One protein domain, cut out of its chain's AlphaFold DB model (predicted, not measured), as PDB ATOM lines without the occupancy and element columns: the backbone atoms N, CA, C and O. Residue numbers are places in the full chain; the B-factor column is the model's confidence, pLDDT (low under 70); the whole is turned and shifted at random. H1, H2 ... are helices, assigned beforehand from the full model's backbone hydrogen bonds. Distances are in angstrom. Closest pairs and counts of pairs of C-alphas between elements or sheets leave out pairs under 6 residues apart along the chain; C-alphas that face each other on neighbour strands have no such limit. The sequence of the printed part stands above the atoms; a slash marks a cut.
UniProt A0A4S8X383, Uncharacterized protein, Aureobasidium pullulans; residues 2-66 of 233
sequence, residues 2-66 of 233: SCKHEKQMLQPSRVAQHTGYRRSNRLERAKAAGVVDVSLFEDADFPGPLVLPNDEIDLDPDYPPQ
ATOM      1  N   SER A   2     242.476 248.710 268.033       57.03
ATOM      2  CA  SER A   2     243.013 250.011 268.457       57.03
ATOM      3  C   SER A   2     243.123 250.037 269.985       57.03
ATOM      4  O   SER A   2     242.156 249.725 270.679       57.03
ATOM      5  N   CYS A   3     244.315 250.334 270.499       61.09
ATOM      6  CA  CYS A   3     244.597 250.410 271.930       61.09
ATOM      7  C   CYS A   3     243.852 251.600 272.563       61.09
ATOM      8  O   CYS A   3     243.959 252.724 272.079       61.09
ATOM      9  N   LYS A   4     243.107 251.357 273.651       73.62
ATOM     10  CA  LYS A   4     242.259 252.360 274.329       73.62
ATOM     11  C   LYS A   4     243.031 253.322 275.247       73.62
ATOM     12  O   LYS A   4     242.429 254.217 275.832       73.62
ATOM     13  N   HIS A   5     244.337 253.123 275.423       70.31
ATOM     14  CA  HIS A   5     245.154 253.919 276.339       70.31
ATOM     15  C   HIS A   5     245.530 255.278 275.727       70.31
ATOM     16  O   HIS A   5     246.029 255.337 274.605       70.31
ATOM     17  N   GLU A   6     245.355 256.366 276.488       73.50
ATOM     18  CA  GLU A   6     245.645 257.746 276.042       73.50
ATOM     19  C   GLU A   6     247.139 258.032 275.833       73.50
ATOM     20  O   GLU A   6     247.511 258.919 275.065       73.50
ATOM     21  N   LYS A   7     248.013 257.304 276.534       75.38
ATOM     22  CA  LYS A   7     249.470 257.447 276.443       75.38
ATOM     23  C   LYS A   7     250.094 256.085 276.200       75.38
ATOM     24  O   LYS A   7     249.877 255.159 276.974       75.38
ATOM     25  N   GLN A   8     250.903 255.994 275.152       73.50
ATOM     26  CA  GLN A   8     251.657 254.792 274.816       73.50
ATOM     27  C   GLN A   8     253.149 255.093 274.896       73.50
ATOM     28  O   GLN A   8     253.621 256.102 274.367       73.50
ATOM     29  N   MET A   9     253.897 254.217 275.559       77.50
ATOM     30  CA  MET A   9     255.351 254.292 275.614       77.50
ATOM     31  C   MET A   9     255.915 253.276 274.625       77.50
ATOM     32  O   MET A   9     255.986 252.089 274.912       77.50
ATOM     33  N   LEU A  10     256.249 253.748 273.423       83.69
ATOM     34  CA  LEU A  10     256.724 252.887 272.333       83.69
ATOM     35  C   LEU A  10     258.250 252.787 272.268       83.69
ATOM     36  O   LEU A  10     258.784 251.972 271.514       83.69
ATOM     37  N   GLN A  11     258.953 253.645 273.006       85.31
ATOM     38  CA  GLN A  11     260.410 253.662 273.090       85.31
ATOM     39  C   GLN A  11     260.873 252.968 274.373       85.31
ATOM     40  O   GLN A  11     260.134 253.006 275.359       85.31
ATOM     41  N   PRO A  12     262.078 252.368 274.379       85.06
ATOM     42  CA  PRO A  12     262.649 251.799 275.591       85.06
ATOM     43  C   PRO A  12     262.709 252.836 276.713       85.06
ATOM     44  O   PRO A  12     262.832 254.042 276.460       85.06
ATOM     45  N   SER A  13     262.648 252.364 277.956       86.88
ATOM     46  CA  SER A  13     262.821 253.235 279.116       86.88
ATOM     47  C   SER A  13     264.185 253.949 279.088       86.88
ATOM     48  O   SER A  13     265.128 253.541 278.409       86.88
ATOM     49  N   ARG A  14     264.326 255.027 279.869       85.00
ATOM     50  CA  ARG A  14     265.624 255.719 280.008       85.00
ATOM     51  C   ARG A  14     266.704 254.828 280.616       85.00
ATOM     52  O   ARG A  14     267.880 255.035 280.336       85.00
ATOM     53  N   VAL A  15     266.305 253.864 281.444       84.88
ATOM     54  CA  VAL A  15     267.226 252.913 282.070       84.88
ATOM     55  C   VAL A  15     267.877 252.070 280.983       84.88
ATOM     56  O   VAL A  15     269.098 252.048 280.928       84.88
ATOM     57  N   ALA A  16     267.096 251.560 280.020       83.56
ATOM     58  CA  ALA A  16     267.578 250.755 278.889       83.56
ATOM     59  C   ALA A  16     268.745 251.393 278.106       83.56
ATOM     60  O   ALA A  16     269.577 250.701 277.535       83.56
ATOM     61  N   GLN A  17     268.833 252.727 278.071       79.38
ATOM     62  CA  GLN A  17     269.938 253.427 277.400       79.38
ATOM     63  C   GLN A  17     271.284 253.257 278.121       79.38
ATOM     64  O   GLN A  17     272.332 253.378 277.490       79.38
ATOM     65  N   HIS A  18     271.253 253.003 279.427       81.44
ATOM     66  CA  HIS A  18     272.423 252.878 280.294       81.44
ATOM     67  C   HIS A  18     272.810 251.416 280.552       81.44
ATOM     68  O   HIS A  18     273.958 251.165 280.902       81.44
ATOM     69  N   THR A  19     271.893 250.469 280.324       78.25
ATOM     70  CA  THR A  19     272.110 249.030 280.559       78.25
ATOM     71  C   THR A  19     272.849 248.337 279.416       78.25
ATOM     72  O   THR A  19     273.149 247.158 279.491       78.25
ATOM     73  N   GLY A  20     273.132 249.043 278.316       77.00
ATOM     74  CA  GLY A  20     273.686 248.433 277.107       77.00
ATOM     75  C   GLY A  20     272.640 247.762 276.210       77.00
ATOM     76  O   GLY A  20     272.999 247.348 275.106       77.00
ATOM     77  N   TYR A  21     271.360 247.739 276.611       82.19
ATOM     78  CA  TYR A  21     270.260 247.234 275.789       82.19
ATOM     79  C   TYR A  21     270.221 247.916 274.412       82.19
ATOM     80  O   TYR A  21     270.196 249.147 274.281       82.19
ATOM     81  N   ARG A  22     270.155 247.101 273.355       81.69
ATOM     82  CA  ARG A  22     270.035 247.568 271.970       81.69
ATOM     83  C   ARG A  22     268.715 247.124 271.373       81.69
ATOM     84  O   ARG A  22     268.504 245.950 271.083       81.69
ATOM     85  N   ARG A  23     267.845 248.096 271.100       81.88
ATOM     86  CA  ARG A  23     266.606 247.834 270.367       81.88
ATOM     87  C   ARG A  23     266.928 247.385 268.941       81.88
ATOM     88  O   ARG A  23     267.623 248.093 268.213       81.88
ATOM     89  N   SER A  24     266.349 246.258 268.530       84.81
ATOM     90  CA  SER A  24     266.415 245.767 267.151       84.81
ATOM     91  C   SER A  24     265.923 246.811 266.147       84.81
ATOM     92  O   SER A  24     265.010 247.608 266.418       84.81
ATOM     93  N   ASN A  25     266.516 246.804 264.953       88.31
ATOM     94  CA  ASN A  25     266.167 247.763 263.911       88.31
ATOM     95  C   ASN A  25     264.752 247.502 263.352       88.31
ATOM     96  O   ASN A  25     264.113 246.488 263.632       88.31
ATOM     97  N   ARG A  26     264.227 248.444 262.557       86.88
ATOM     98  CA  ARG A  26     262.852 248.362 262.027       86.88
ATOM     99  C   ARG A  26     262.605 247.095 261.199       86.88
ATOM    100  O   ARG A  26     261.532 246.515 261.303       86.88
ATOM    101  N   LEU A  27     263.583 246.663 260.400       87.75
ATOM    102  CA  LEU A  27     263.462 245.472 259.555       87.75
ATOM    103  C   LEU A  27     263.377 244.191 260.396       87.75
ATOM    104  O   LEU A  27     262.557 243.324 260.112       87.75
ATOM    105  N   GLU A  28     264.212 244.076 261.427       85.56
ATOM    106  CA  GLU A  28     264.198 242.946 262.364       85.56
ATOM    107  C   GLU A  28     262.870 242.859 263.114       85.56
ATOM    108  O   GLU A  28     262.274 241.785 263.179       85.56
ATOM    109  N   ARG A  29     262.363 243.995 263.606       85.19
ATOM    110  CA  ARG A  29     261.077 244.045 264.311       85.19
ATOM    111  C   ARG A  29     259.890 243.732 263.398       85.19
ATOM    112  O   ARG A  29     259.024 242.958 263.792       85.19
ATOM    113  N   ALA A  30     259.882 244.243 262.165       85.12
ATOM    114  CA  ALA A  30     258.851 243.910 261.181       85.12
ATOM    115  C   ALA A  30     258.822 242.408 260.867       85.12
ATOM    116  O   ALA A  30     257.755 241.797 260.852       85.12
ATOM    117  N   LYS A  31     259.998 241.786 260.702       82.88
ATOM    118  CA  LYS A  31     260.109 240.331 260.520       82.88
ATOM    119  C   LYS A  31     259.597 239.556 261.733       82.88
ATOM    120  O   LYS A  31     258.876 238.583 261.546       82.88
ATOM    121  N   ALA A  32     259.949 239.980 262.948       76.62
ATOM    122  CA  ALA A  32     259.490 239.342 264.182       76.62
ATOM    123  C   ALA A  32     257.962 239.428 264.354       76.62
ATOM    124  O   ALA A  32     257.345 238.470 264.806       76.62
ATOM    125  N   ALA A  33     257.351 240.536 263.922       74.94
ATOM    126  CA  ALA A  33     255.900 240.717 263.884       74.94
ATOM    127  C   ALA A  33     255.209 239.984 262.712       74.94
ATOM    128  O   ALA A  33     253.993 240.069 262.563       74.94
ATOM    129  N   GLY A  34     255.959 239.287 261.849       76.19
ATOM    130  CA  GLY A  34     255.412 238.603 260.674       76.19
ATOM    131  C   GLY A  34     254.952 239.543 259.552       76.19
ATOM    132  O   GLY A  34     254.230 239.118 258.649       76.19
ATOM    133  N   VAL A  35     255.365 240.814 259.579       80.00
ATOM    134  CA  VAL A  35     254.992 241.821 258.582       80.00
ATOM    135  C   VAL A  35     255.919 241.712 257.369       80.00
ATOM    136  O   VAL A  35     257.116 241.983 257.446       80.00
ATOM    137  N   VAL A  36     255.349 241.318 256.226       79.31
ATOM    138  CA  VAL A  36     256.089 241.141 254.962       79.31
ATOM    139  C   VAL A  36     256.491 242.487 254.352       79.31
ATOM    140  O   VAL A  36     257.604 242.632 253.848       79.31
ATOM    141  N   ASP A  37     255.603 243.480 254.420       87.12
ATOM    142  CA  ASP A  37     255.857 244.838 253.938       87.12
ATOM    143  C   ASP A  37     256.224 245.771 255.101       87.12
ATOM    144  O   ASP A  37     255.366 246.262 255.832       87.12
ATOM    145  N   VAL A  38     257.521 246.045 255.252       85.56
ATOM    146  CA  VAL A  38     258.092 246.889 256.323       85.56
ATOM    147  C   VAL A  38     257.533 248.322 256.319       85.56
ATOM    148  O   VAL A  38     257.628 249.028 257.331       85.56
ATOM    149  N   SER A  39     256.956 248.780 255.204       85.81
ATOM    150  CA  SER A  39     256.310 250.095 255.141       85.81
ATOM    151  C   SER A  39     255.032 250.159 255.983       85.81
ATOM    152  O   SER A  39     254.748 251.210 256.550       85.81
ATOM    153  N   LEU A  40     254.338 249.028 256.143       85.62
ATOM    154  CA  LEU A  40     253.125 248.894 256.954       85.62
ATOM    155  C   LEU A  40     253.411 248.681 258.444       85.62
ATOM    156  O   LEU A  40     252.489 248.730 259.247       85.62
ATOM    157  N   PHE A  41     254.668 248.427 258.814       85.88
ATOM    158  CA  PHE A  41     255.054 248.167 260.197       85.88
ATOM    159  C   PHE A  41     255.034 249.451 261.036       85.88
ATOM    160  O   PHE A  41     255.703 250.433 260.702       85.88
ATOM    161  N   GLU A  42     254.342 249.438 262.168       85.38
ATOM    162  CA  GLU A  42     254.326 250.540 263.122       85.38
ATOM    163  C   GLU A  42     255.172 250.214 264.357       85.38
ATOM    164  O   GLU A  42     255.304 249.070 264.782       85.38
ATOM    165  N   ASP A  43     255.745 251.237 265.001       81.44
ATOM    166  CA  ASP A  43     256.507 251.026 266.242       81.44
ATOM    167  C   ASP A  43     255.651 250.447 267.380       81.44
ATOM    168  O   ASP A  43     256.204 249.871 268.319       81.44
ATOM    169  N   ALA A  44     254.328 250.591 267.278       80.25
ATOM    170  CA  ALA A  44     253.347 250.007 268.180       80.25
ATOM    171  C   ALA A  44     253.195 248.486 268.021       80.25
ATOM    172  O   ALA A  44     252.805 247.835 268.987       80.25
ATOM    173  N   ASP A  45     253.553 247.912 266.867       77.19
ATOM    174  CA  ASP A  45     253.499 246.460 266.642       77.19
ATOM    175  C   ASP A  45     254.592 245.721 267.433       77.19
ATOM    176  O   ASP A  45     254.458 244.541 267.744       77.19
ATOM    177  N   PHE A  46     255.687 246.418 267.760       78.62
ATOM    178  CA  PHE A  46     256.790 245.885 268.560       78.62
ATOM    179  C   PHE A  46     257.422 247.005 269.418       78.62
ATOM    180  O   PHE A  46     258.472 247.569 269.039       78.62
ATOM    181  N   PRO A  47     256.768 247.392 270.535       83.38
ATOM    182  CA  PRO A  47     257.214 248.486 271.395       83.38
ATOM    183  C   PRO A  47     258.541 248.154 272.093       83.38
ATOM    184  O   PRO A  47     258.945 246.998 272.194       83.38
ATOM    185  N   GLY A  48     259.270 249.184 272.526       83.19
ATOM    186  CA  GLY A  48     260.484 248.997 273.324       83.19
ATOM    187  C   GLY A  48     260.156 248.507 274.741       83.19
ATOM    188  O   GLY A  48     259.095 248.858 275.259       83.19
ATOM    189  N   PRO A  49     261.048 247.734 275.385       80.94
ATOM    190  CA  PRO A  49     260.811 247.225 276.731       80.94
ATOM    191  C   PRO A  49     260.859 248.343 277.778       80.94
ATOM    192  O   PRO A  49     261.628 249.308 277.673       80.94
ATOM    193  N   LEU A  50     260.060 248.174 278.830       85.31
ATOM    194  CA  LEU A  50     260.152 248.974 280.045       85.31
ATOM    195  C   LEU A  50     261.240 248.378 280.945       85.31
ATOM    196  O   LEU A  50     260.931 247.601 281.836       85.31
ATOM    197  N   VAL A  51     262.498 248.751 280.699       85.06
ATOM    198  CA  VAL A  51     263.617 248.336 281.560       85.06
ATOM    199  C   VAL A  51     263.569 249.137 282.863       85.06
ATOM    200  O   VAL A  51     263.494 250.374 282.828       85.06
ATOM    201  N   LEU A  52     263.577 248.465 284.003       84.69
ATOM    202  CA  LEU A  52     263.604 249.052 285.339       84.69
ATOM    203  C   LEU A  52     264.967 248.797 286.002       84.69
ATOM    204  O   LEU A  52     265.628 247.821 285.670       84.69
ATOM    205  N   PRO A  53     265.411 249.654 286.938       85.62
ATOM    206  CA  PRO A  53     266.680 249.427 287.622       85.62
ATOM    207  C   PRO A  53     266.667 248.106 288.398       85.62
ATOM    208  O   PRO A  53     265.756 247.877 289.200       85.62
ATOM    209  N   ASN A  54     267.717 247.309 288.226       83.38
ATOM    210  CA  ASN A  54     267.896 245.963 288.772       83.38
ATOM    211  C   ASN A  54     266.870 244.925 288.280       83.38
ATOM    212  O   ASN A  54     266.662 243.924 288.964       83.38
ATOM    213  N   ASP A  55     266.205 245.153 287.143       82.62
ATOM    214  CA  ASP A  55     265.464 244.080 286.473       82.62
ATOM    215  C   ASP A  55     266.413 243.141 285.708       82.62
ATOM    216  O   ASP A  55     267.606 243.416 285.573       82.62
ATOM    217  N   GLU A  56     265.908 242.010 285.210       80.38
ATOM    218  CA  GLU A  56     266.768 241.047 284.510       80.38
ATOM    219  C   GLU A  56     267.415 241.623 283.244       80.38
ATOM    220  O   GLU A  56     268.548 241.276 282.939       80.38
ATOM    221  N   ILE A  57     266.742 242.537 282.536       80.38
ATOM    222  CA  ILE A  57     267.271 243.156 281.309       80.38
ATOM    223  C   ILE A  57     268.360 244.198 281.637       80.38
ATOM    224  O   ILE A  57     269.233 244.467 280.811       80.38
ATOM    225  N   ASP A  58     268.317 244.812 282.819       85.00
ATOM    226  CA  ASP A  58     269.370 245.674 283.361       85.00
ATOM    227  C   ASP A  58     270.583 244.856 283.814       85.00
ATOM    228  O   ASP A  58     271.722 245.229 283.533       85.00
ATOM    229  N   LEU A  59     270.342 243.717 284.468       85.56
ATOM    230  CA  LEU A  59     271.393 242.840 284.985       85.56
ATOM    231  C   LEU A  59     272.094 242.025 283.888       85.56
ATOM    232  O   LEU A  59     273.317 241.876 283.937       85.56
ATOM    233  N   ASP A  60     271.342 241.515 282.911       85.19
ATOM    234  CA  ASP A  60     271.841 240.757 281.762       85.19
ATOM    235  C   ASP A  60     271.168 241.224 280.451       85.19
ATOM    236  O   ASP A  60     270.231 240.600 279.941       85.19
ATOM    237  N   PRO A  61     271.644 242.335 279.861       81.25
ATOM    238  CA  PRO A  61     271.074 242.903 278.637       81.25
ATOM    239  C   PRO A  61     271.263 242.015 277.398       81.25
ATOM    240  O   PRO A  61     270.589 242.238 276.387       81.25
ATOM    241  N   ASP A  62     272.188 241.053 277.453       81.19
ATOM    242  CA  ASP A  62     272.527 240.149 276.354       81.19
ATOM    243  C   ASP A  62     271.834 238.779 276.490       81.19
ATOM    244  O   ASP A  62     272.043 237.900 275.642       81.19
ATOM    245  N   TYR A  63     270.985 238.591 277.513       77.50
ATOM    246  CA  TYR A  63     270.227 237.357 277.696       77.50
ATOM    247  C   TYR A  63     269.389 237.048 276.441       77.50
ATOM    248  O   TYR A  63     268.725 237.937 275.889       77.50
ATOM    249  N   PRO A  64     269.413 235.802 275.931       72.75
ATOM    250  CA  PRO A  64     268.759 235.476 274.674       72.75
ATOM    251  C   PRO A  64     267.242 235.713 274.762       72.75
ATOM    252  O   PRO A  64     266.591 235.211 275.680       72.75
ATOM    253  N   PRO A  65     266.638 236.427 273.793       69.88
ATOM    254  CA  PRO A  65     265.207 236.679 273.813       69.88
ATOM    255  C   PRO A  65     264.430 235.384 273.562       69.88
ATOM    256  O   PRO A  65     264.747 234.620 272.646       69.88
ATOM    257  N   GLN A  66     263.345 235.175 274.304       66.31
ATOM    258  CA  GLN A  66     262.371 234.146 273.954       66.31
ATOM    259  C   GLN A  66     261.518 234.649 272.780       66.31
ATOM    260  O   GLN A  66     260.786 235.630 272.903       66.31
TER     261      GLN A  66
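AT A GLANCE: This is residues 2 to 66 of the 233 residues of an uncharacterized protein of Aureobasidium pullulans (UniProt A0A4S8X383). A chain with little regular structure makes a long loop, with the short helix H1 towards one end and the shorter H2 near the other. Residues 20 to 25 and 44 to 51 run between these ends, and residues 2 to 8 lie to one side. The printed part has 65 residues with two named helices, H1 then H2, and no named strand; its class is all helix, though only 11 residues are in named elements. It is only just loose, close to compact, with a radius of gyration of the C-alphas of 13.1 A and spans of 35 by 29 by 18 A.

IN THESE COORDINATES: Residues 2 to 25 hold no named element. H1, residues 26 to 32, begins at C-alpha 26 (262.852, 248.362, 262.027) and measures 9.9 A. H2, residues 56 to 59, ends at C-alpha 59 (271.393, 242.840, 284.985).

HOW THE PARTS SIT: H1 and H2 are apart. In H1 every O i to N i+4 pair is within hydrogen-bond range; H2 is too short for such a pair.

THE WHOLE: The C-alphas farthest apart, of Asp 37 and Asn 54, are 36.9 A apart. The printed part has no cut. The link from H1 to H2, 23 residues, is long. Residues 2 to 3 and 65 to 66 have pLDDT under 70.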